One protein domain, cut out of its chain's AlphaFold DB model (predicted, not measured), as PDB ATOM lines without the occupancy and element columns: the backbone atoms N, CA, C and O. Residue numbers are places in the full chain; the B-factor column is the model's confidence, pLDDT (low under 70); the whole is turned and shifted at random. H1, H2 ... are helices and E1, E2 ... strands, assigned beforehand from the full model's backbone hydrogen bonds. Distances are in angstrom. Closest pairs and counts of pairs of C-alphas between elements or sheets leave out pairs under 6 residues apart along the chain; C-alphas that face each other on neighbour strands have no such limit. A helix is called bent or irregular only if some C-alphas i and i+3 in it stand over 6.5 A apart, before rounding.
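Overview. This is residues 707 to 878 of the 1146 residues of an uncharacterized protein of Kordia periserrulae (UniProt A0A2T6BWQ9). This is a long rod: a sandwich of two sheets face to face, four strands in each, with a small group of helices H1, H2 and H3 at one end. Residues 736 to 745 and Leu 862 join the helices to the sandwich, and the first and last printed residues both lie among the helices, their C-alphas 7.7 A apart. The printed part has 172 residues with three named helices and eight named strands, in the order H1 H2 E1 E2 E3 E4 E5 E6 E7 E8 H3; the class is mixed, helices and strands. Both sheets are antiparallel, in the orders E1 E8 E3 E6 and E2 E7 E4 E5. The whole is extended, with a radius of gyration of the C-alphas of 24.4 A and spans of 85 by 27 by 22 A.

Arrangement. Start at H1, residues 710 to 715, and look on to H2, residues 725 to 735: they are close but not clearly touching, with the closest C-alphas, Gln 715 and Asn 727, 5.8 A apart. Their lines stand at a steep tilt of 48 degrees, opposite ways. H2 touches residues 873 to 877 alone of H3, residues 863 to 878; the closest C-alphas are those of Ala 732 and Ile 877, 6.1 A apart, at a shallow tilt of 21 degrees, the same way. In H3 every O i to N i+4 pair is within hydrogen-bond range; H2 has 6 of 7, and H1 has 0 of 2 but 2 of 3 O i to N i+3 pairs. The twisted first sheet runs E1, residues 746 to 756, E8, residues 848 to 861, E3, residues 779 to 795, and E6, residues 823 to 829. Look for N 747 and O 859 at 2.9 A between E1 and E8, N 787 and O 854 at 2.9 A between E8 and E3, and N 786 and O 826 at 2.7 A between E3 and E6. The second sheet runs E2, residues 766 to 774, E7, residues 838 to 846, E4, residues 804 to 809, and E5, residues 812 to 817; E4 and E5 form a hairpin. Here N 769 and O 843 are 2.8 A apart, N 806 and O 844 2.8 A, and N 807 and O 814 2.9 A. The facing parts of the sheets are 8.3 A apart centre to centre, with the strands of the one at 18 degrees to those of the other. E1 with E8, E2 with E7, E3 with E6 and E4 with E5 make a jelly roll, one long hairpin wound over both sheets.

Along the chain. Find C-alpha 710 at (-81.984, 0.236, -60.280), where H1 begins; it is irregular, with C-alphas 711 and 714 9.0 A apart. H2 covers 15.9 A. At C-alpha 746, (-51.671, 13.117, -52.852), E1 begins and runs 33.7 A; E2 then runs 27.0 A. E3 runs 44.9 A and bends by 58 degrees at residue 782. E4, E5 and E6 measure 16.8, 17.1 and 20.1 A, E7 27.0 A and E8 38.5 A. H3 runs 22.7 A to C-alpha 878 at (-80.023, 13.278, -52.546).

Size, cuts and confidence. The two C-alphas farthest apart are those of Ala 711 and Asp 797, 84.7 A. The printed part has no cut and no long link. The mean pLDDT of the printed part is 81.4; look for values under 70 at, among others, residues 710 to 715, 758 to 763 and 795 to 801.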
ATOM      1  N   PRO A 707     -81.353   8.261 -57.691       80.06
ATOM      2  CA  PRO A 707     -79.996   7.723 -57.822       80.06
ATOM      3  C   PRO A 707     -79.750   6.420 -57.051       80.06
ATOM      4  O   PRO A 707     -78.796   5.705 -57.346       80.06
ATOM      5  N   ARG A 708     -80.596   6.101 -56.064       81.31
ATOM      6  CA  ARG A 708     -80.467   4.916 -55.200       81.31
ATOM      7  C   ARG A 708     -81.085   3.662 -55.822       81.31
ATOM      8  O   ARG A 708     -80.841   2.552 -55.348       81.31
ATOM      9  N   THR A 709     -81.910   3.819 -56.856       72.88
ATOM     10  CA  THR A 709     -82.716   2.738 -57.450       72.88
ATOM     11  C   THR A 709     -82.057   2.118 -58.679       72.88
ATOM     12  O   THR A 709     -81.195   2.722 -59.305       72.88
ATOM     13  N   GLU A 710     -82.495   0.922 -59.078       56.22
ATOM     14  CA  GLU A 710     -81.984   0.236 -60.280       56.22
ATOM     15  C   GLU A 710     -82.251   1.018 -61.584       56.22
ATOM     16  O   GLU A 710     -81.552   0.812 -62.574       56.22
ATOM     17  N   ALA A 711     -83.185   1.980 -61.577       54.06
ATOM     18  CA  ALA A 711     -83.416   2.907 -62.690       54.06
ATOM     19  C   ALA A 711     -82.215   3.839 -62.969       54.06
ATOM     20  O   ALA A 711     -82.082   4.353 -64.076       54.06
ATOM     21  N   ALA A 712     -81.310   4.016 -62.000       55.25
ATOM     22  CA  ALA A 712     -80.019   4.678 -62.187       55.25
ATOM     23  C   ALA A 712     -78.997   3.820 -62.967       55.25
ATOM     24  O   ALA A 712     -77.939   4.322 -63.353       55.25
ATOM     25  N   ALA A 713     -79.288   2.533 -63.193       61.38
ATOM     26  CA  ALA A 713     -78.448   1.571 -63.903       61.38
ATOM     27  C   ALA A 713     -76.968   1.625 -63.464       61.38
ATOM     28  O   ALA A 713     -76.646   1.411 -62.298       61.38
ATOM     29  N   LEU A 714     -76.051   1.935 -64.387       49.41
ATOM     30  CA  LEU A 714     -74.602   1.992 -64.141       49.41
ATOM     31  C   LEU A 714     -74.156   3.220 -63.325       49.41
ATOM     32  O   LEU A 714     -72.963   3.412 -63.106       49.41
ATOM     33  N   GLN A 715     -75.090   4.075 -62.907       60.12
ATOM     34  CA  GLN A 715     -74.867   5.227 -62.032       60.12
ATOM     35  C   GLN A 715     -75.598   5.087 -60.690       60.12
ATOM     36  O   GLN A 715     -75.723   6.078 -59.969       60.12
ATOM     37  N   GLN A 716     -76.063   3.879 -60.339       73.19
ATOM     38  CA  GLN A 716     -76.664   3.616 -59.034       73.19
ATOM     39  C   GLN A 716     -75.675   3.941 -57.909       73.19
ATOM     40  O   GLN A 716     -74.561   3.426 -57.866       73.19
ATOM     41  N   MET A 717     -76.117   4.795 -56.990       80.44
ATOM     42  CA  MET A 717     -75.450   5.100 -55.730       80.44
ATOM     43  C   MET A 717     -76.397   4.639 -54.634       80.44
ATOM     44  O   MET A 717     -77.275   5.382 -54.192       80.44
ATOM     45  N   LYS A 718     -76.308   3.357 -54.282       79.25
ATOM     46  CA  LYS A 718     -77.231   2.727 -53.336       79.25
ATOM     47  C   LYS A 718     -77.027   3.298 -51.936       79.25
ATOM     48  O   LYS A 718     -77.998   3.517 -51.209       79.25
ATOM     49  N   ASP A 719     -75.773   3.565 -51.594       82.75
ATOM     50  CA  ASP A 719     -75.355   4.322 -50.421       82.75
ATOM     51  C   ASP A 719     -74.121   5.192 -50.735       82.75
ATOM     52  O   ASP A 719     -73.707   5.326 -51.889       82.75
ATOM     53  N   TYR A 720     -73.561   5.843 -49.714       83.94
ATOM     54  CA  TYR A 720     -72.434   6.762 -49.876       83.94
ATOM     55  C   TYR A 720     -71.141   6.069 -50.331       83.94
ATOM     56  O   TYR A 720     -70.300   6.724 -50.941       83.94
ATOM     57  N   THR A 721     -70.962   4.768 -50.079       81.69
ATOM     58  CA  THR A 721     -69.714   4.066 -50.432       81.69
ATOM     59  C   THR A 721     -69.553   3.885 -51.943       81.69
ATOM     60  O   THR A 721     -68.424   3.858 -52.437       81.69
ATOM     61  N   ASP A 722     -70.666   3.888 -52.685       80.06
ATOM     62  CA  ASP A 722     -70.707   3.855 -54.151       80.06
ATOM     63  C   ASP A 722     -70.289   5.193 -54.804       80.06
ATOM     64  O   ASP A 722     -70.178   5.279 -56.030       80.06
ATOM     65  N   ILE A 723     -70.067   6.270 -54.034       82.00
ATOM     66  CA  ILE A 723     -69.688   7.585 -54.577       82.00
ATOM     67  C   ILE A 723     -68.291   7.523 -55.208       82.00
ATOM     68  O   ILE A 723     -67.284   7.256 -54.552       82.00
ATOM     69  N   THR A 724     -68.229   7.857 -56.494       78.00
ATOM     70  CA  THR A 724     -67.015   7.962 -57.305       78.00
ATOM     71  C   THR A 724     -66.894   9.354 -57.919       78.00
ATOM     72  O   THR A 724     -67.840  10.142 -57.960       78.00
ATOM     73  N   LYS A 725     -65.726   9.664 -58.488       74.62
ATOM     74  CA  LYS A 725     -65.474  10.916 -59.222       74.62
ATOM     75  C   LYS A 725     -66.357  11.093 -60.470       74.62
ATOM     76  O   LYS A 725     -66.544  12.225 -60.916       74.62
ATOM     77  N   ALA A 726     -66.857   9.996 -61.043       68.06
ATOM     78  CA  ALA A 726     -67.714  10.010 -62.226       68.06
ATOM     79  C   ALA A 726     -69.184  10.261 -61.847       68.06
ATOM     80  O   ALA A 726     -69.761  11.260 -62.279       68.06
ATOM     81  N   ASN A 727     -69.759   9.422 -60.975       78.12
ATOM     82  CA  ASN A 727     -71.179   9.525 -60.623       78.12
ATOM     83  C   ASN A 727     -71.516  10.790 -59.815       78.12
ATOM     84  O   ASN A 727     -72.553  11.403 -60.061       78.12
ATOM     85  N   SER A 728     -70.615  11.266 -58.949       80.00
ATOM     86  CA  SER A 728     -70.813  12.526 -58.218       80.00
ATOM     87  C   SER A 728     -70.973  13.716 -59.168       80.00
ATOM     88  O   SER A 728     -71.921  14.486 -59.033       80.00
ATOM     89  N   LYS A 729     -70.115  13.835 -60.192       78.44
ATOM     90  CA  LYS A 729     -70.235  14.865 -61.238       78.44
ATOM     91  C   LYS A 729     -71.499  14.713 -62.077       78.44
ATOM     92  O   LYS A 729     -72.136  15.719 -62.379       78.44
ATOM     93  N   HIS A 730     -71.844  13.485 -62.463       72.75
ATOM     94  CA  HIS A 730     -73.026  13.188 -63.270       72.75
ATOM     95  C   HIS A 730     -74.310  13.634 -62.557       72.75
ATOM     96  O   HIS A 730     -75.061  14.464 -63.073       72.75
ATOM     97  N   TRP A 731     -74.521  13.169 -61.326       79.00
ATOM     98  CA  TRP A 731     -75.717  13.506 -60.561       79.00
ATOM     99  C   TRP A 731     -75.741  14.961 -60.086       79.00
ATOM    100  O   TRP A 731     -76.808  15.578 -60.102       79.00
ATOM    101  N   ALA A 732     -74.586  15.551 -59.758       78.75
ATOM    102  CA  ALA A 732     -74.501  16.982 -59.483       78.75
ATOM    103  C   ALA A 732     -74.882  17.834 -60.704       78.75
ATOM    104  O   ALA A 732     -75.567  18.840 -60.540       78.75
ATOM    105  N   ALA A 733     -74.527  17.420 -61.927       73.12
ATOM    106  CA  ALA A 733     -74.951  18.104 -63.150       73.12
ATOM    107  C   ALA A 733     -76.456  17.936 -63.436       73.12
ATOM    108  O   ALA A 733     -77.116  18.908 -63.804       73.12
ATOM    109  N   ILE A 734     -77.023  16.739 -63.230       73.31
ATOM    110  CA  ILE A 734     -78.462  16.478 -63.428       73.31
ATOM    111  C   ILE A 734     -79.315  17.285 -62.443       73.31
ATOM    112  O   ILE A 734     -80.278  17.950 -62.849       73.31
ATOM    113  N   TYR A 735     -78.968  17.244 -61.153       78.44
ATOM    114  CA  TYR A 735     -79.745  17.879 -60.087       78.44
ATOM    115  C   TYR A 735     -79.329  19.314 -59.767       78.44
ATOM    116  O   TYR A 735     -80.045  19.985 -59.027       78.44
ATOM    117  N   ASN A 736     -78.250  19.815 -60.377       76.19
ATOM    118  CA  ASN A 736     -77.618  21.087 -60.027       76.19
ATOM    119  C   ASN A 736     -77.269  21.136 -58.521       76.19
ATOM    120  O   ASN A 736     -77.537  22.123 -57.836       76.19
ATOM    121  N   ALA A 737     -76.717  20.033 -58.006       83.25
ATOM    122  CA  ALA A 737     -76.298  19.910 -56.613       83.25
ATOM    123  C   ALA A 737     -74.932  20.580 -56.407       83.25
ATOM    124  O   ALA A 737     -73.993  20.341 -57.170       83.25
ATOM    125  N   GLU A 738     -74.803  21.394 -55.360       83.62
ATOM    126  CA  GLU A 738     -73.515  21.964 -54.963       83.62
ATOM    127  C   GLU A 738     -72.718  20.905 -54.188       83.62
ATOM    128  O   GLU A 738     -72.995  20.634 -53.023       83.62
ATOM    129  N   ILE A 739     -71.746  20.275 -54.856       87.19
ATOM    130  CA  ILE A 739     -70.863  19.263 -54.259       87.19
ATOM    131  C   ILE A 739     -69.458  19.822 -54.018       87.19
ATOM    132  O   ILE A 739     -68.921  20.574 -54.838       87.19
ATOM    133  N   ASN A 740     -68.828  19.405 -52.919       82.44
ATOM    134  CA  ASN A 740     -67.433  19.737 -52.656       82.44
ATOM    135  C   ASN A 740     -66.505  19.006 -53.645       82.44
ATOM    136  O   ASN A 740     -66.731  17.830 -53.959       82.44
ATOM    137  N   PRO A 741     -65.444  19.665 -54.150       78.25
ATOM    138  CA  PRO A 741     -64.495  19.020 -55.047       78.25
ATOM    139  C   PRO A 741     -63.792  17.863 -54.328       78.25
ATOM    140  O   PRO A 741     -63.332  18.023 -53.200       78.25
ATOM    141  N   MET A 742     -63.680  16.719 -55.010       80.69
ATOM    142  CA  MET A 742     -62.953  15.545 -54.516       80.69
ATOM    143  C   MET A 742     -61.554  15.952 -54.011       80.69
ATOM    144  O   MET A 742     -60.796  16.549 -54.789       80.69
ATOM    145  N   PRO A 743     -61.191  15.641 -52.750       83.69
ATOM    146  CA  PRO A 743     -59.854  15.897 -52.230       83.69
ATOM    147  C   PRO A 743     -58.781  15.226 -53.097       83.69
ATOM    148  O   PRO A 743     -58.988  14.138 -53.634       83.69
ATOM    149  N   ALA A 744     -57.626  15.874 -53.251       83.44
ATOM    150  CA  ALA A 744     -56.519  15.287 -53.997       83.44
ATOM    151  C   ALA A 744     -55.974  14.065 -53.243       83.44
ATOM    152  O   ALA A 744     -55.700  14.147 -52.055       83.44
ATOM    153  N   GLU A 745     -55.755  12.935 -53.917       83.06
ATOM    154  CA  GLU A 745     -55.244  11.722 -53.254       83.06
ATOM    155  C   GLU A 745     -53.840  11.915 -52.658       83.06
ATOM    156  O   GLU A 745     -53.469  11.270 -51.676       83.06
ATOM    157  N   THR A 746     -53.041  12.799 -53.262       86.38
ATOM    158  CA  THR A 746     -51.671  13.117 -52.852       86.38
ATOM    159  C   THR A 746     -51.418  14.617 -52.952       86.38
ATOM    160  O   THR A 746     -51.700  15.239 -53.978       86.38
ATOM    161  N   VAL A 747     -50.824  15.188 -51.906       89.75
ATOM    162  CA  VAL A 747     -50.336  16.572 -51.859       89.75
ATOM    163  C   VAL A 747     -48.868  16.593 -51.442       89.75
ATOM    164  O   VAL A 747     -48.385  15.684 -50.771       89.75
ATOM    165  N   TYR A 748     -48.143  17.636 -51.843       91.19
ATOM    166  CA  TYR A 748     -46.735  17.802 -51.488       91.19
ATOM    167  C   TYR A 748     -46.542  19.073 -50.673       91.19
ATOM    168  O   TYR A 748     -46.867  20.162 -51.144       91.19
ATOM    169  N   VAL A 749     -45.956  18.933 -49.486       91.88
ATOM    170  CA  VAL A 749     -45.488  20.061 -48.670       91.88
ATOM    171  C   VAL A 749     -43.967  20.068 -48.639       91.88
ATOM    172  O   VAL A 749     -43.329  19.018 -48.689       91.88
ATOM    173  N   SER A 750     -43.361  21.250 -48.593       90.38
ATOM    174  CA  SER A 750     -41.910  21.383 -48.503       90.38
ATOM    175  C   SER A 750     -41.497  22.445 -47.497       90.38
ATOM    176  O   SER A 750     -42.197  23.432 -47.269       90.38
ATOM    177  N   LYS A 751     -40.338  22.223 -46.879       92.38
ATOM    178  CA  LYS A 751     -39.743  23.106 -45.880       92.38
ATOM    179  C   LYS A 751     -38.232  23.101 -46.067       92.38
ATOM    180  O   LYS A 751     -37.630  22.052 -46.289       92.38
ATOM    181  N   SER A 752     -37.621  24.273 -45.963       89.94
ATOM    182  CA  SER A 752     -36.175  24.438 -46.096       89.94
ATOM    183  C   SER A 752     -35.610  25.022 -44.810       89.94
ATOM    184  O   SER A 752     -36.148  26.002 -44.298       89.94
ATOM    185  N   TYR A 753     -34.514  24.447 -44.322       89.56
ATOM    186  CA  TYR A 753     -33.720  24.991 -43.224       89.56
ATOM    187  C   TYR A 753     -32.298  25.250 -43.721       89.56
ATOM    188  O   TYR A 753     -31.710  24.402 -44.394       89.56
ATOM    189  N   SER A 754     -31.715  26.395 -43.377       88.44
ATOM    190  CA  SER A 754     -30.330  26.716 -43.725       88.44
ATOM    191  C   SER A 754     -29.643  27.470 -42.600       88.44
ATOM    192  O   SER A 754     -30.188  28.462 -42.118       88.44
ATOM    193  N   GLU A 755     -28.429  27.054 -42.257       83.88
ATOM    194  CA  GLU A 755     -27.569  27.738 -41.293       83.88
ATOM    195  C   GLU A 755     -26.316  28.250 -42.003       83.88
ATOM    196  O   GLU A 755     -25.729  27.554 -42.836       83.88
ATOM    197  N   SER A 756     -25.876  29.459 -41.664       81.25
ATOM    198  CA  SER A 756     -24.598  29.991 -42.140       81.25
ATOM    199  C   SER A 756     -24.004  30.912 -41.084       81.25
ATOM    200  O   SER A 756     -24.465  32.038 -40.896       81.25
ATOM    201  N   ASN A 757     -22.986  30.432 -40.371       71.88
ATOM    202  CA  ASN A 757     -22.353  31.209 -39.314       71.88
ATOM    203  C   ASN A 757     -20.831  31.015 -39.302       71.88
ATOM    204  O   ASN A 757     -20.280  30.104 -38.692       71.88
ATOM    205  N   MET A 758     -20.142  31.925 -39.991       69.31
ATOM    206  CA  MET A 758     -18.691  31.893 -40.198       69.31
ATOM    207  C   MET A 758     -17.945  32.946 -39.357       69.31
ATOM    208  O   MET A 758     -16.909  33.459 -39.777       69.31
ATOM    209  N   THR A 759     -18.474  33.333 -38.189       60.91
ATOM    210  CA  THR A 759     -17.954  34.485 -37.423       60.91
ATOM    211  C   THR A 759     -16.581  34.285 -36.783       60.91
ATOM    212  O   THR A 759     -15.925  35.277 -36.472       60.91
ATOM    213  N   GLU A 760     -16.118  33.045 -36.601       57.81
ATOM    214  CA  GLU A 760     -14.759  32.755 -36.126       57.81
ATOM    215  C   GLU A 760     -13.965  31.913 -37.132       57.81
ATOM    216  O   GLU A 760     -14.428  30.893 -37.641       57.81
ATOM    217  N   ASN A 761     -12.732  32.349 -37.399       55.78
ATOM    218  CA  ASN A 761     -11.829  31.782 -38.403       55.78
ATOM    219  C   ASN A 761     -11.004  30.598 -37.849       55.78
ATOM    220  O   ASN A 761      -9.804  30.496 -38.097       55.78
ATOM    221  N   SER A 762     -11.635  29.741 -37.040       61.28
ATOM    222  CA  SER A 762     -11.044  28.506 -36.495       61.28
ATOM    223  C   SER A 762     -11.035  27.357 -37.509       61.28
ATOM    224  O   SER A 762     -10.359  26.354 -37.299       61.28
ATOM    225  N   GLY A 763     -11.825  27.483 -38.581       63.31
ATOM    226  CA  GLY A 763     -12.023  26.473 -39.618       63.31
ATOM    227  C   GLY A 763     -12.911  25.294 -39.208       63.31
ATOM    228  O   GLY A 763     -13.307  24.533 -40.081       63.31
ATOM    229  N   ARG A 764     -13.228  25.132 -37.916       73.00
ATOM    230  CA  ARG A 764     -14.075  24.053 -37.388       73.00
ATOM    231  C   ARG A 764     -15.374  24.638 -36.849       73.00
ATOM    232  O   ARG A 764     -15.384  25.262 -35.788       73.00
ATOM    233  N   TRP A 765     -16.455  24.433 -37.592       80.31
ATOM    234  CA  TRP A 765     -17.793  24.934 -37.278       80.31
ATOM    235  C   TRP A 765     -18.736  23.768 -36.992       80.31
ATOM    236  O   TRP A 765     -18.723  22.771 -37.710       80.31
ATOM    237  N   ALA A 766     -19.558  23.893 -35.955       81.75
ATOM    238  CA  ALA A 766     -20.613  22.937 -35.653       81.75
ATOM    239  C   ALA A 766     -21.940  23.682 -35.534       81.75
ATOM    240  O   ALA A 766     -22.011  24.733 -34.897       81.75
ATOM    241  N   HIS A 767     -22.978  23.121 -36.141       85.12
ATOM    242  CA  HIS A 767     -24.306  23.716 -36.204       85.12
ATOM    243  C   HIS A 767     -25.360  22.656 -35.892       85.12
ATOM    244  O   HIS A 767     -25.153  21.468 -36.149       85.12
ATOM    245  N   SER A 768     -26.497  23.097 -35.365       85.94
ATOM    246  CA  SER A 768     -27.668  22.260 -35.128       85.94
ATOM    247  C   SER A 768     -28.933  23.066 -35.393       85.94
ATOM    248  O   SER A 768     -29.105  24.124 -34.788       85.94
ATOM    249  N   GLY A 769     -29.812  22.549 -36.245       85.50
ATOM    250  CA  GLY A 769     -31.128  23.101 -36.539       85.50
ATOM    251  C   GLY A 769     -32.230  22.078 -36.278       85.50
ATOM    252  O   GLY A 769     -32.010  20.870 -36.363       85.50
ATOM    253  N   HIS A 770     -33.422  22.574 -35.972       88.31
ATOM    254  CA  HIS A 770     -34.648  21.796 -35.826       88.31
ATOM    255  C   HIS A 770     -35.790  22.606 -36.432       88.31
ATOM    256  O   HIS A 770     -35.912  23.794 -36.136       88.31
ATOM    257  N   GLU A 771     -36.631  21.966 -37.235       90.94
ATOM    258  CA  GLU A 771     -37.759  22.610 -37.897       90.94
ATOM    259  C   GLU A 771     -38.880  21.593 -38.150       90.94
ATOM    260  O   GLU A 771     -38.629  20.408 -38.368       90.94
ATOM    261  N   SER A 772     -40.123  22.072 -38.149       90.44
ATOM    262  CA  SER A 772     -41.313  21.240 -38.346       90.44
ATOM    263  C   SER A 772     -41.938  21.505 -39.717       90.44
ATOM    264  O   SER A 772     -42.030  22.653 -40.170       90.44
ATOM    265  N   VAL A 773     -42.396  20.452 -40.389       91.62
ATOM    266  CA  VAL A 773     -43.239  20.535 -41.589       91.62
ATOM    267  C   VAL A 773     -44.683  20.315 -41.169       91.62
ATOM    268  O   VAL A 773     -45.028  19.233 -40.705       91.62
ATOM    269  N   GLU A 774     -45.530  21.328 -41.328       91.56
ATOM    270  CA  GLU A 774     -46.972  21.188 -41.103       91.56
ATOM    271  C   GLU A 774     -47.567  20.275 -42.186       91.56
ATOM    272  O   GLU A 774     -47.383  20.504 -43.385       91.56
ATOM    273  N   ILE A 775     -48.255  19.219 -41.755       90.38
ATOM    274  CA  ILE A 775     -48.966  18.286 -42.630       90.38
ATOM    275  C   ILE A 775     -50.401  18.808 -42.777       90.38
ATOM    276  O   ILE A 775     -51.029  19.101 -41.756       90.38
ATOM    277  N   PRO A 776     -50.945  18.931 -44.004       89.06
ATOM    278  CA  PRO A 776     -52.305  19.420 -44.201       89.06
ATOM    279  C   PRO A 776     -53.344  18.577 -43.452       89.06
ATOM    280  O   PRO A 776     -53.245  17.350 -43.396       89.06
ATOM    281  N   GLU A 777     -54.370  19.238 -42.914       84.69
ATOM    282  CA  GLU A 777     -55.518  18.573 -42.295       84.69
ATOM    283  C   GLU A 777     -56.141  17.561 -43.269       84.69
ATOM    284  O   GLU A 777     -56.259  17.844 -44.462       84.69
ATOM    285  N   ASN A 778     -56.533  16.389 -42.756       88.06
ATOM    286  CA  ASN A 778     -56.990  15.214 -43.514       88.06
ATOM    287  C   ASN A 778     -55.919  14.435 -44.307       88.06
ATOM    288  O   ASN A 778     -56.272  13.498 -45.023       88.06
ATOM    289  N   TYR A 779     -54.627  14.747 -44.153       90.00
ATOM    290  CA  TYR A 779     -53.530  14.002 -44.784       90.00
ATOM    291  C   TYR A 779     -52.541  13.428 -43.761       90.00
ATOM    292  O   TYR A 779     -52.405  13.929 -42.645       90.00
ATOM    293  N   TYR A 780     -51.809  12.390 -44.170       89.50
ATOM    294  CA  TYR A 780     -50.681  11.814 -43.432       89.50
ATOM    295  C   TYR A 780     -49.428  11.748 -44.316       89.50
ATOM    296  O   TYR A 780     -49.532  11.577 -45.532       89.50
ATOM    297  N   ALA A 781     -48.232  11.889 -43.742       89.44
ATOM    298  CA  ALA A 781     -46.983  11.752 -44.495       89.44
ATOM    299  C   ALA A 781     -46.730  10.280 -44.868       89.44
ATOM    300  O   ALA A 781     -46.691   9.418 -43.999       89.44
ATOM    301  N   SER A 782     -46.532   9.999 -46.160       88.56
ATOM    302  CA  SER A 782     -46.252   8.650 -46.675       88.56
ATOM    303  C   SER A 782     -44.795   8.474 -47.100       88.56
ATOM    304  O   SER A 782     -44.249   7.383 -46.941       88.56
ATOM    305  N   LYS A 783     -44.175   9.517 -47.665       89.88
ATOM    306  CA  LYS A 783     -42.774   9.517 -48.114       89.88
ATOM    307  C   LYS A 783     -42.147  10.885 -47.940       89.88
ATOM    308  O   LYS A 783     -42.856  11.890 -47.863       89.88
ATOM    309  N   TYR A 784     -40.826  10.940 -47.983       92.06
ATOM    310  CA  TYR A 784     -40.092  12.189 -48.064       92.06
ATOM    311  C   TYR A 784     -38.891  12.085 -49.014       92.06
ATOM    312  O   TYR A 784     -38.363  11.008 -49.285       92.06
ATOM    313  N   SER A 785     -38.483  13.239 -49.534       91.00
ATOM    314  CA  SER A 785     -37.333  13.433 -50.409       91.00
ATOM    315  C   SER A 785     -36.634  14.725 -50.003       91.00
ATOM    316  O   SER A 785     -37.248  15.794 -49.956       91.00
ATOM    317  N   GLY A 786     -35.369  14.615 -49.622       90.19
ATOM    318  CA  GLY A 786     -34.583  15.664 -48.996       90.19
ATOM    319  C   GLY A 786     -33.308  15.962 -49.774       90.19
ATOM    320  O   GLY A 786     -32.614  15.051 -50.207       90.19
ATOM    321  N   PHE A 787     -32.953  17.239 -49.907       90.19
ATOM    322  CA  PHE A 787     -31.709  17.667 -50.548       90.19
ATOM    323  C   PHE A 787     -30.844  18.458 -49.572       90.19
ATOM    324  O   PHE A 787     -31.176  19.592 -49.215       90.19
ATOM    325  N   PHE A 788     -29.726  17.860 -49.160       88.81
ATOM    326  CA  PHE A 788     -28.718  18.486 -48.307       88.81
ATOM    327  C   PHE A 788     -27.568  19.056 -49.139       88.81
ATOM    328  O   PHE A 788     -27.064  18.404 -50.051       88.81
ATOM    329  N   THR A 789     -27.131  20.269 -48.813       87.00
ATOM    330  CA  THR A 789     -26.027  20.974 -49.477       87.00
ATOM    331  C   THR A 789     -25.108  21.604 -48.439       87.00
ATOM    332  O   THR A 789     -25.579  22.108 -47.420       87.00
ATOM    333  N   ALA A 790     -23.799  21.564 -48.696       85.06
ATOM    334  CA  ALA A 790     -22.759  21.973 -47.755       85.06
ATOM    335  C   ALA A 790     -21.733  22.912 -48.403       85.06
ATOM    336  O   ALA A 790     -21.227  22.641 -49.499       85.06
ATOM    337  N   GLU A 791     -21.354  23.968 -47.684       80.88
ATOM    338  CA  GLU A 791     -20.272  24.868 -48.076       80.88
ATOM    339  C   GLU A 791     -19.288  25.141 -46.929       80.88
ATOM    340  O   GLU A 791     -19.606  25.010 -45.748       80.88
ATOM    341  N   HIS A 792     -18.083  25.582 -47.309       76.56
ATOM    342  CA  HIS A 792     -17.021  26.026 -46.401       76.56
ATOM    343  C   HIS A 792     -16.620  24.967 -45.358       76.56
ATOM    344  O   HIS A 792     -16.823  25.144 -44.162       76.56
ATOM    345  N   GLY A 793     -16.039  23.856 -45.818       73.12
ATOM    346  CA  GLY A 793     -15.550  22.790 -44.938       73.12
ATOM    347  C   GLY A 793     -14.152  23.028 -44.362       73.12
ATOM    348  O   GLY A 793     -13.327  23.699 -44.992       73.12
ATOM    349  N   HIS A 794     -13.852  22.415 -43.213       71.62
ATOM    350  CA  HIS A 794     -12.493  22.392 -42.658       71.62
ATOM    351  C   HIS A 794     -11.528  21.661 -43.600       71.62
ATOM    352  O   HIS A 794     -11.789  20.532 -44.030       71.62
ATOM    353  N   ARG A 795     -10.371  22.274 -43.874       65.44
ATOM    354  CA  ARG A 795      -9.297  21.663 -44.659       65.44
ATOM    355  C   ARG A 795      -7.971  21.758 -43.916       65.44
ATOM    356  O   ARG A 795      -7.474  22.852 -43.668       65.44
ATOM    357  N   GLU A 796      -7.390  20.603 -43.618       64.25
ATOM    358  CA  GLU A 796      -6.032  20.496 -43.077       64.25
ATOM    359  C   GLU A 796      -4.994  20.678 -44.197       64.25
ATOM    360  O   GLU A 796      -5.288  20.429 -45.371       64.25
ATOM    361  N   ASP A 797      -3.780  21.125 -43.863       58.00
ATOM    362  CA  ASP A 797      -2.727  21.399 -44.850       58.00
ATOM    363  C   ASP A 797      -2.429  20.154 -45.712       58.00
ATOM    364  O   ASP A 797      -1.915  19.144 -45.235       58.00
ATOM    365  N   ASN A 798      -2.764  20.233 -47.008       56.31
ATOM    366  CA  ASN A 798      -2.754  19.127 -47.983       56.31
ATOM    367  C   ASN A 798      -3.664  17.910 -47.674       56.31
ATOM    368  O   ASN A 798      -3.574  16.902 -48.377       56.31
ATOM    369  N   GLY A 799      -4.581  18.006 -46.710       60.06
ATOM    370  CA  GLY A 799      -5.586  16.979 -46.413       60.06
ATOM    371  C   GLY A 799      -6.869  17.071 -47.264       60.06
ATOM    372  O   GLY A 799      -7.097  18.080 -47.952       60.06
ATOM    373  N   PRO A 800      -7.723  16.024 -47.229       60.44
ATOM    374  CA  PRO A 800      -9.094  16.092 -47.727       60.44
ATOM    375  C   PRO A 800      -9.958  16.991 -46.825       60.44
ATOM    376  O   PRO A 800      -9.655  17.190 -45.649       60.44
ATOM    377  N   THR A 801     -11.042  17.534 -47.377       65.75
ATOM    378  CA  THR A 801     -12.020  18.312 -46.605       65.75
ATOM    379  C   THR A 801     -12.895  17.362 -45.790       65.75
ATOM    380  O   THR A 801     -13.484  16.442 -46.355       65.75
ATOM    381  N   TYR A 802     -13.011  17.592 -44.484       71.88
ATOM    382  CA  TYR A 802     -13.920  16.835 -43.624       71.88
ATOM    383  C   TYR A 802     -15.161  17.681 -43.350       71.88
ATOM    384  O   TYR A 802     -15.057  18.765 -42.792       71.88
ATOM    385  N   MET A 803     -16.324  17.190 -43.768       78.75
ATOM    386  CA  MET A 803     -17.633  17.773 -43.475       78.75
ATOM    387  C   MET A 803     -18.595  16.631 -43.187       78.75
ATOM    388  O   MET A 803     -18.711  15.706 -43.995       78.75
ATOM    389  N   ARG A 804     -19.269  16.672 -42.038       83.50
ATOM    390  CA  ARG A 804     -20.204  15.622 -41.617       83.50
ATOM    391  C   ARG A 804     -21.560  16.219 -41.305       83.50
ATOM    392  O   ARG A 804     -21.631  17.221 -40.602       83.50
ATOM    393  N   GLY A 805     -22.610  15.567 -41.784       85.69
ATOM    394  CA  GLY A 805     -23.996  15.861 -41.443       85.69
ATOM    395  C   GLY A 805     -24.674  14.639 -40.832       85.69
ATOM    396  O   GLY A 805     -24.370  13.504 -41.200       85.69
ATOM    397  N   ALA A 806     -25.600  14.874 -39.914       87.56
ATOM    398  CA  ALA A 806     -26.607  13.915 -39.491       87.56
ATOM    399  C   ALA A 806     -27.973  14.594 -39.612       87.56
ATOM    400  O   ALA A 806     -28.130  15.730 -39.162       87.56
ATOM    401  N   ILE A 807     -28.937  13.928 -40.241       90.19
ATOM    402  CA  ILE A 807     -30.306  14.423 -40.392       90.19
ATOM    403  C   ILE A 807     -31.255  13.357 -39.868       90.19
ATOM    404  O   ILE A 807     -31.151  12.212 -40.284       90.19
ATOM    405  N   SER A 808     -32.160  13.736 -38.971       88.94
ATOM    406  CA  SER A 808     -33.215  12.859 -38.456       88.94
ATOM    407  C   SER A 808     -34.565  13.387 -38.922       88.94
ATOM    408  O   SER A 808     -34.827  14.582 -38.752       88.94
ATOM    409  N   ILE A 809     -35.399  12.543 -39.531       90.06
ATOM    410  CA  ILE A 809     -36.699  12.918 -40.115       90.06
ATOM    411  C   ILE A 809     -37.742  11.936 -39.590       90.06
ATOM    412  O   ILE A 809     -37.719  10.762 -39.949       90.06
ATOM    413  N   GLY A 810     -38.636  12.381 -38.702       82.81
ATOM    414  CA  GLY A 810     -39.649  11.497 -38.106       82.81
ATOM    415  C   GLY A 810     -39.092  10.276 -37.352       82.81
ATOM    416  O   GLY A 810     -39.822   9.316 -37.151       82.81
ATOM    417  N   GLY A 811     -37.815  10.290 -36.948       81.00
ATOM    418  CA  GLY A 811     -37.133   9.154 -36.308       81.00
ATOM    419  C   GLY A 811     -36.282   8.282 -37.242       81.00
ATOM    420  O   GLY A 811     -35.645   7.351 -36.756       81.00
ATOM    421  N   ASP A 812     -36.232   8.582 -38.544       85.56
ATOM    422  CA  ASP A 812     -35.302   7.953 -39.490       85.56
ATOM    423  C   ASP A 812     -34.000   8.770 -39.606       85.56
ATOM    424  O   ASP A 812     -34.035   9.970 -39.896       85.56
ATOM    425  N   ASP A 813     -32.855   8.127 -39.345       87.81
ATOM    426  CA  ASP A 813     -31.560   8.771 -39.077       87.81
ATOM    427  C   ASP A 813     -30.547   8.578 -40.223       87.81
ATOM    428  O   ASP A 813     -30.023   7.489 -40.465       87.81
ATOM    429  N   HIS A 814     -30.161   9.685 -40.861       88.00
ATOM    430  CA  HIS A 814     -29.271   9.728 -42.023       88.00
ATOM    431  C   HIS A 814     -27.939  10.401 -41.697       88.00
ATOM    432  O   HIS A 814     -27.846  11.627 -41.611       88.00
ATOM    433  N   SER A 815     -26.868   9.614 -41.560       84.62
ATOM    434  CA  SER A 815     -25.497  10.127 -41.416       84.62
ATOM    435  C   SER A 815     -24.783  10.228 -42.768       84.62
ATOM    436  O   SER A 815     -24.725   9.244 -43.505       84.62
ATOM    437  N   MET A 816     -24.165  11.372 -43.074       82.81
ATOM    438  CA  MET A 816     -23.499  11.621 -44.359       82.81
ATOM    439  C   MET A 816     -22.162  12.358 -44.217       82.81
ATOM    440  O   MET A 816     -21.961  13.172 -43.315       82.81
ATOM    441  N   ASN A 817     -21.253  12.114 -45.164       81.19
ATOM    442  CA  ASN A 817     -20.072  12.952 -45.379       81.19
ATOM    443  C   ASN A 817     -20.343  13.849 -46.591       81.19
ATOM    444  O   ASN A 817     -20.694  13.342 -47.656       81.19
ATOM    445  N   ALA A 818     -20.182  15.161 -46.438       72.00
ATOM    446  CA  ALA A 818     -20.458  16.125 -47.497       72.00
ATOM    447  C   ALA A 818     -19.183  16.571 -48.224       72.00
ATOM    448  O   ALA A 818     -18.109  16.667 -47.634       72.00
ATOM    449  N   ASN A 819     -19.313  16.890 -49.511       72.88
ATOM    450  CA  ASN A 819     -18.268  17.523 -50.315       72.88
ATOM    451  C   ASN A 819     -18.702  18.945 -50.684       72.88
ATOM    452  O   ASN A 819     -19.892  19.215 -50.837       72.88
ATOM    453  N   GLN A 820     -17.743  19.865 -50.821       70.62
ATOM    454  CA  GLN A 820     -18.046  21.289 -50.993       70.62
ATOM    455  C   GLN A 820     -18.832  21.518 -52.290       70.62
ATOM    456  O   GLN A 820     -18.389  21.101 -53.360       70.62
ATOM    457  N   GLY A 821     -19.999  22.161 -52.190       66.38
ATOM    458  CA  GLY A 821     -20.879  22.418 -53.335       66.38
ATOM    459  C   GLY A 821     -21.551  21.171 -53.927       66.38
ATOM    460  O   GLY A 821     -22.107  21.247 -55.018       66.38
ATOM    461  N   SER A 822     -21.499  20.022 -53.243       72.31
ATOM    462  CA  SER A 822     -22.213  18.804 -53.650       72.31
ATOM    463  C   SER A 822     -23.564  18.709 -52.943       72.31
ATOM    464  O   SER A 822     -23.645  18.915 -51.731       72.31
ATOM    465  N   ALA A 823     -24.611  18.369 -53.695       78.31
ATOM    466  CA  ALA A 823     -25.921  18.029 -53.148       78.31
ATOM    467  C   ALA A 823     -26.006  16.522 -52.852       78.31
ATOM    468  O   ALA A 823     -25.530  15.708 -53.644       78.31
ATOM    469  N   ILE A 824     -26.625  16.165 -51.730       84.94
ATOM    470  CA  ILE A 824     -26.891  14.790 -51.298       84.94
ATOM    471  C   ILE A 824     -28.410  14.606 -51.242       84.94
ATOM    472  O   ILE A 824     -29.091  15.402 -50.593       84.94
ATOM    473  N   SER A 825     -28.918  13.583 -51.934       87.31
ATOM    474  CA  SER A 825     -30.323  13.155 -51.850       87.31
ATOM    475  C   SER A 825     -30.517  12.268 -50.625       87.31
ATOM    476  O   SER A 825     -29.646  11.454 -50.312       87.31
ATOM    477  N   ILE A 826     -31.635  12.449 -49.933       86.56
ATOM    478  CA  ILE A 826     -32.014  11.746 -48.707       86.56
ATOM    479  C   ILE A 826     -33.491  11.404 -48.850       86.56
ATOM    480  O   ILE A 826     -34.352  12.262 -48.675       86.56
ATOM    481  N   ASP A 827     -33.778  10.167 -49.226       88.88
ATOM    482  CA  ASP A 827     -35.114   9.723 -49.606       88.88
ATOM    483  C   ASP A 827     -35.529   8.548 -48.715       88.88
ATOM    484  O   ASP A 827     -34.725   7.649 -48.463       88.88
ATOM    485  N   GLY A 828     -36.782   8.550 -48.259       87.12
ATOM    486  CA  GLY A 828     -37.310   7.519 -47.369       87.12
ATOM    487  C   GLY A 828     -38.837   7.487 -47.328       87.12
ATOM    488  O   GLY A 828     -39.524   8.359 -47.875       87.12
ATOM    489  N   ASP A 829     -39.377   6.447 -46.704       87.19
ATOM    490  CA  ASP A 829     -40.808   6.200 -46.575       87.19
ATOM    491  C   ASP A 829     -41.218   5.885 -45.131       87.19
ATOM    492  O   ASP A 829     -40.407   5.465 -44.309       87.19
ATOM    493  N   PHE A 830     -42.500   6.096 -44.825       84.56
ATOM    494  CA  PHE A 830     -43.098   5.774 -43.528       84.56
ATOM    495  C   PHE A 830     -44.033   4.561 -43.683       84.56
ATOM    496  O   PHE A 830     -45.253   4.719 -43.736       84.56
ATOM    497  N   PRO A 831     -43.505   3.324 -43.803       65.19
ATOM    498  CA  PRO A 831     -44.298   2.161 -44.211       65.19
ATOM    499  C   PRO A 831     -45.323   1.687 -43.170       65.19
ATOM    500  O   PRO A 831     -46.216   0.921 -43.521       65.19
ATOM    501  N   ASN A 832     -45.200   2.105 -41.903       63.28
ATOM    502  CA  ASN A 832     -46.085   1.694 -40.803       63.28
ATOM    503  C   ASN A 832     -46.537   2.859 -39.896       63.28
ATOM    504  O   ASN A 832     -47.113   2.603 -38.839       63.28
ATOM    505  N   GLU A 833     -46.274   4.118 -40.266       69.12
ATOM    506  CA  GLU A 833     -46.570   5.281 -39.416       69.12
ATOM    507  C   GLU A 833     -47.404   6.329 -40.155       69.12
ATOM    508  O   GLU A 833     -46.939   6.984 -41.085       69.12
ATOM    509  N   ASN A 834     -48.640   6.535 -39.692       74.69
ATOM    510  CA  ASN A 834     -49.493   7.626 -40.159       74.69
ATOM    511  C   ASN A 834     -49.113   8.913 -39.415       74.69
ATOM    512  O   ASN A 834     -49.806   9.332 -38.487       74.69
ATOM    513  N   ILE A 835     -47.989   9.527 -39.792       83.19
ATOM    514  CA  ILE A 835     -47.567  10.812 -39.220       83.19
ATOM    515  C   ILE A 835     -48.557  11.889 -39.682       83.19
ATOM    516  O   ILE A 835     -48.709  12.130 -40.880       83.19
ATOM    517  N   ILE A 836     -49.241  12.517 -38.723       84.31
ATOM    518  CA  ILE A 836     -50.303  13.517 -38.920       84.31
ATOM    519  C   ILE A 836     -49.982  14.813 -38.162       84.31
ATOM    520  O   ILE A 836     -49.234  14.802 -37.185       84.31
ATOM    521  N   ASN A 837     -50.597  15.923 -38.578       86.69
ATOM    522  CA  ASN A 837     -50.387  17.298 -38.088       86.69
ATOM    523  C   ASN A 837     -48.998  17.891 -38.387       86.69
ATOM    524  O   ASN A 837     -48.916  18.970 -38.971       86.69
ATOM    525  N   SER A 838     -47.907  17.220 -38.014       88.62
ATOM    526  CA  SER A 838     -46.548  17.729 -38.231       88.62
ATOM    527  C   SER A 838     -45.504  16.620 -38.340       88.62
ATOM    528  O   SER A 838     -45.511  15.676 -37.554       88.62
ATOM    529  N   LEU A 839     -44.569  16.779 -39.279       90.56
ATOM    530  CA  LEU A 839     -43.345  15.986 -39.382       90.56
ATOM    531  C   LEU A 839     -42.151  16.844 -38.953       90.56
ATOM    532  O   LEU A 839     -41.804  17.808 -39.636       90.56
ATOM    533  N   ASP A 840     -41.509  16.478 -37.849       90.50
ATOM    534  CA  ASP A 840     -40.302  17.151 -37.373       90.50
ATOM    535  C   ASP A 840     -39.054  16.607 -38.076       90.50
ATOM    536  O   ASP A 840     -38.910  15.396 -38.288       90.50
ATOM    537  N   PHE A 841     -38.122  17.506 -38.401       91.81
ATOM    538  CA  PHE A 841     -36.773  17.137 -38.804       91.81
ATOM    539  C   PHE A 841     -35.717  17.933 -38.037       91.81
ATOM    540  O   PHE A 841     -35.891  19.101 -37.679       91.81
ATOM    541  N   SER A 842     -34.575  17.296 -37.803       90.81
ATOM    542  CA  SER A 842     -33.404  17.929 -37.200       90.81
ATOM    543  C   SER A 842     -32.165  17.682 -38.042       90.81
ATOM    544  O   SER A 842     -32.039  16.655 -38.705       90.81
ATOM    545  N   VAL A 843     -31.253  18.651 -38.039       90.25
ATOM    546  CA  VAL A 843     -29.994  18.612 -38.782       90.25
ATOM    547  C   VAL A 843     -28.870  18.992 -37.832       90.25
ATOM    548  O   VAL A 843     -28.906  20.067 -37.242       90.25
ATOM    549  N   ALA A 844     -27.856  18.146 -37.713       88.50
ATOM    550  CA  ALA A 844     -26.604  18.447 -37.031       88.50
ATOM    551  C   ALA A 844     -25.450  18.382 -38.035       88.50
ATOM    552  O   ALA A 844     -25.409  17.490 -38.883       88.50
ATOM    553  N   SER A 845     -24.496  19.308 -37.944       87.38
ATOM    554  CA  SER A 845     -23.312  19.314 -38.808       87.38
ATOM    555  C   SER A 845     -22.029  19.587 -38.036       87.38
ATOM    556  O   SER A 845     -22.038  20.368 -37.082       87.38
ATOM    557  N   TRP A 846     -20.923  19.020 -38.514       85.88
ATOM    558  CA  TRP A 846     -19.574  19.219 -37.991       85.88
ATOM    559  C   TRP A 846     -18.594  19.553 -39.116       85.88
ATOM    560  O   TRP A 846     -18.657  18.977 -40.206       85.88
ATOM    561  N   ASP A 847     -17.676  20.467 -38.807       82.00
ATOM    562  CA  ASP A 847     -16.638  21.010 -39.683       82.00
ATOM    563  C   ASP A 847     -17.180  21.705 -40.954       82.00
ATOM    564  O   ASP A 847     -16.530  21.718 -41.996       82.00
ATOM    565  N   MET A 848     -18.367  22.325 -40.850       81.25
ATOM    566  CA  MET A 848     -19.137  22.925 -41.955       81.25
ATOM    567  C   MET A 848     -19.557  24.372 -41.663       81.25
ATOM    568  O   MET A 848     -20.342  24.600 -40.748       81.25
ATOM    569  N   GLY A 849     -19.084  25.346 -42.447       80.25
ATOM    570  CA  GLY A 849     -19.363  26.776 -42.240       80.25
ATOM    571  C   GLY A 849     -20.762  27.234 -42.669       80.25
ATOM    572  O   GLY A 849     -21.289  28.192 -42.101       80.25
ATOM    573  N   ALA A 850     -21.380  26.547 -43.636       85.31
ATOM    574  CA  ALA A 850     -22.780  26.745 -44.009       85.31
ATOM    575  C   ALA A 850     -23.417  25.461 -44.568       85.31
ATOM    576  O   ALA A 850     -22.736  24.633 -45.182       85.31
ATOM    577  N   TYR A 851     -24.732  25.318 -44.399       88.38
ATOM    578  CA  TYR A 851     -25.518  24.257 -45.032       88.38
ATOM    579  C   TYR A 851     -26.948  24.697 -45.343       88.38
ATOM    580  O   TYR A 851     -27.493  25.593 -44.700       88.38
ATOM    581  N   ALA A 852     -27.579  24.006 -46.290       88.50
ATOM    582  CA  ALA A 852     -29.019  24.073 -46.503       88.50
ATOM    583  C   ALA A 852     -29.593  22.671 -46.732       88.50
ATOM    584  O   ALA A 852     -29.062  21.893 -47.528       88.50
ATOM    585  N   PHE A 853     -30.690  22.372 -46.040       90.25
ATOM    586  CA  PHE A 853     -31.496  21.173 -46.206       90.25
ATOM    587  C   PHE A 853     -32.890  21.558 -46.703       90.25
ATOM    588  O   PHE A 853     -33.537  22.433 -46.130       90.25
ATOM    589  N   ASN A 854     -33.350  20.912 -47.770       90.94
ATOM    590  CA  ASN A 854     -34.670  21.128 -48.356       90.94
ATOM    591  C   ASN A 854     -35.441  19.816 -48.290       90.94
ATOM    592  O   ASN A 854     -35.107  18.895 -49.029       90.94
ATOM    593  N   LEU A 855     -36.454  19.734 -47.431       92.19
ATOM    594  CA  LEU A 855     -37.319  18.570 -47.287       92.19
ATOM    595  C   LEU A 855     -38.591  18.763 -48.117       92.19
ATOM    596  O   LEU A 855     -39.255  19.794 -48.014       92.19
ATOM    597  N   LYS A 856     -38.951  17.760 -48.917       93.00
ATOM    598  CA  LYS A 856     -40.244  17.623 -49.593       93.00
ATOM    599  C   LYS A 856     -40.921  16.361 -49.064       93.00
ATOM    600  O   LYS A 856     -40.351  15.282 -49.151       93.00
ATOM    601  N   VAL A 857     -42.140  16.487 -48.560       91.94
ATOM    602  CA  VAL A 857     -42.946  15.385 -48.024       91.94
ATOM    603  C   VAL A 857     -44.094  15.100 -48.992       91.94
ATOM    604  O   VAL A 857     -44.750  16.024 -49.473       91.94
ATOM    605  N   GLU A 858     -44.315  13.826 -49.299       92.06
ATOM    606  CA  GLU A 858     -45.500  13.312 -49.988       92.06
ATOM    607  C   GLU A 858     -46.535  12.932 -48.931       92.06
ATOM    608  O   GLU A 858     -46.320  12.000 -48.150       92.06
ATOM    609  N   CYS A 859     -47.650  13.656 -48.898       90.69
ATOM    610  CA  CYS A 859     -48.747  13.407 -47.974       90.69
ATOM    611  C   CYS A 859     -49.938  12.806 -48.728       90.69
ATOM    612  O   CYS A 859     -50.317  13.304 -49.788       90.69
ATOM    613  N   LYS A 860     -50.537  11.750 -48.177       88.50
ATOM    614  CA  LYS A 860     -51.689  11.043 -48.751       88.50
ATOM    615  C   LYS A 860     -52.950  11.300 -47.944       88.50
ATOM    616  O   LYS A 860     -52.869  11.538 -46.740       88.50
ATOM    617  N   LEU A 861     -54.093  11.285 -48.621       88.44
ATOM    618  CA  LEU A 861     -55.401  11.488 -48.002       88.44
ATOM    619  C   LEU A 861     -55.701  10.369 -46.987       88.44
ATOM    620  O   LEU A 861     -55.450   9.195 -47.262       88.44
ATOM    621  N   LEU A 862     -56.246  10.727 -45.824       88.19
ATOM    622  CA  LEU A 862     -56.735   9.759 -44.838       88.19
ATOM    623  C   LEU A 862     -58.006   9.049 -45.350       88.19
ATOM    624  O   LEU A 862     -58.900   9.731 -45.864       88.19
ATOM    625  N   PRO A 863     -58.146   7.718 -45.180       83.50
ATOM    626  CA  PRO A 863     -59.352   6.986 -45.578       83.50
ATOM    627  C   PRO A 863     -60.640   7.567 -44.978       83.50
ATOM    628  O   PRO A 863     -61.636   7.722 -45.679       83.50
ATOM    629  N   GLU A 864     -60.598   7.978 -43.710       84.88
ATOM    630  CA  GLU A 864     -61.734   8.558 -42.989       84.88
ATOM    631  C   GLU A 864     -62.192   9.893 -43.604       84.88
ATOM    632  O   GLU A 864     -63.380  10.212 -43.604       84.88
ATOM    633  N   ALA A 865     -61.260  10.669 -44.166       86.00
ATOM    634  CA  ALA A 865     -61.572  11.921 -44.848       86.00
ATOM    635  C   ALA A 865     -62.169  11.694 -46.245       86.00
ATOM    636  O   ALA A 865     -62.989  12.492 -46.702       86.00
ATOM    637  N   TYR A 866     -61.792  10.598 -46.911       84.56
ATOM    638  CA  TYR A 866     -62.425  10.185 -48.161       84.56
ATOM    639  C   TYR A 866     -63.875   9.734 -47.926       84.56
ATOM    640  O   TYR A 866     -64.776  10.225 -48.605       84.56
ATOM    641  N   GLU A 867     -64.123   8.892 -46.915       86.69
ATOM    642  CA  GLU A 867     -65.482   8.481 -46.523       86.69
ATOM    643  C   GLU A 867     -66.355   9.680 -46.107       86.69
ATOM    644  O   GLU A 867     -67.530   9.754 -46.473       86.69
ATOM    645  N   ALA A 868     -65.786  10.661 -45.393       87.00
ATOM    646  CA  ALA A 868     -66.490  11.890 -45.030       87.00
ATOM    647  C   ALA A 868     -66.923  12.704 -46.266       87.00
ATOM    648  O   ALA A 868     -68.073  13.140 -46.337       87.00
ATOM    649  N   TRP A 869     -66.040  12.857 -47.263       89.81
ATOM    650  CA  TRP A 869     -66.374  13.507 -48.536       89.81
ATOM    651  C   TRP A 869     -67.434  12.727 -49.329       89.81
ATOM    652  O   TRP A 869     -68.349  13.336 -49.890       89.81
ATOM    653  N   GLN A 870     -67.350  11.391 -49.356       88.94
ATOM    654  CA  GLN A 870     -68.358  10.541 -49.995       88.94
ATOM    655  C   GLN A 870     -69.745  10.751 -49.366       88.94
ATOM    656  O   GLN A 870     -70.720  10.968 -50.086       88.94
ATOM    657  N   LEU A 871     -69.836  10.752 -48.031       88.81
ATOM    658  CA  LEU A 871     -71.086  10.970 -47.298       88.81
ATOM    659  C   LEU A 871     -71.672  12.372 -47.529       88.81
ATOM    660  O   LEU A 871     -72.873  12.503 -47.765       88.81
ATOM    661  N   GLU A 872     -70.844  13.417 -47.482       89.94
ATOM    662  CA  GLU A 872     -71.275  14.795 -47.747       89.94
ATOM    663  C   GLU A 872     -71.809  14.949 -49.181       89.94
ATOM    664  O   GLU A 872     -72.906  15.468 -49.392       89.94
ATOM    665  N   THR A 873     -71.075  14.412 -50.159       88.19
ATOM    666  CA  THR A 873     -71.435  14.440 -51.584       88.19
ATOM    667  C   THR A 873     -72.725  13.667 -51.864       88.19
ATOM    668  O   THR A 873     -73.587  14.156 -52.593       88.19
ATOM    669  N   PHE A 874     -72.895  12.487 -51.254       89.88
ATOM    670  CA  PHE A 874     -74.126  11.699 -51.343       89.88
ATOM    671  C   PHE A 874     -75.332  12.491 -50.825       89.88
ATOM    672  O   PHE A 874     -76.333  12.620 -51.531       89.88
ATOM    673  N   ASN A 875     -75.225  13.076 -49.629       89.56
ATOM    674  CA  ASN A 875     -76.318  13.836 -49.021       89.56
ATOM    675  C   ASN A 875     -76.712  15.053 -49.874       89.56
ATOM    676  O   ASN A 875     -77.898  15.240 -50.134       89.56
ATOM    677  N   ALA A 876     -75.739  15.823 -50.377       89.06
ATOM    678  CA  ALA A 876     -75.996  16.988 -51.230       89.06
ATOM    679  C   ALA A 876     -76.731  16.619 -52.536       89.06
ATOM    680  O   ALA A 876     -77.628  17.336 -52.982       89.06
ATOM    681  N   ILE A 877     -76.385  15.477 -53.142       87.62
ATOM    682  CA  ILE A 877     -77.061  14.968 -54.344       87.62
ATOM    683  C   ILE A 877     -78.492  14.511 -54.031       87.62
ATOM    684  O   ILE A 877     -79.411  14.835 -54.785       87.62
ATOM    685  N   ILE A 878     -78.695  13.772 -52.935       89.69
ATOM    686  CA  ILE A 878     -80.023  13.278 -52.546       89.69
ATOM    687  C   ILE A 878     -80.952  14.432 -52.146       89.69
ATOM    688  O   ILE A 878     -82.105  14.434 -52.567       89.69
TER     689      ILE A 878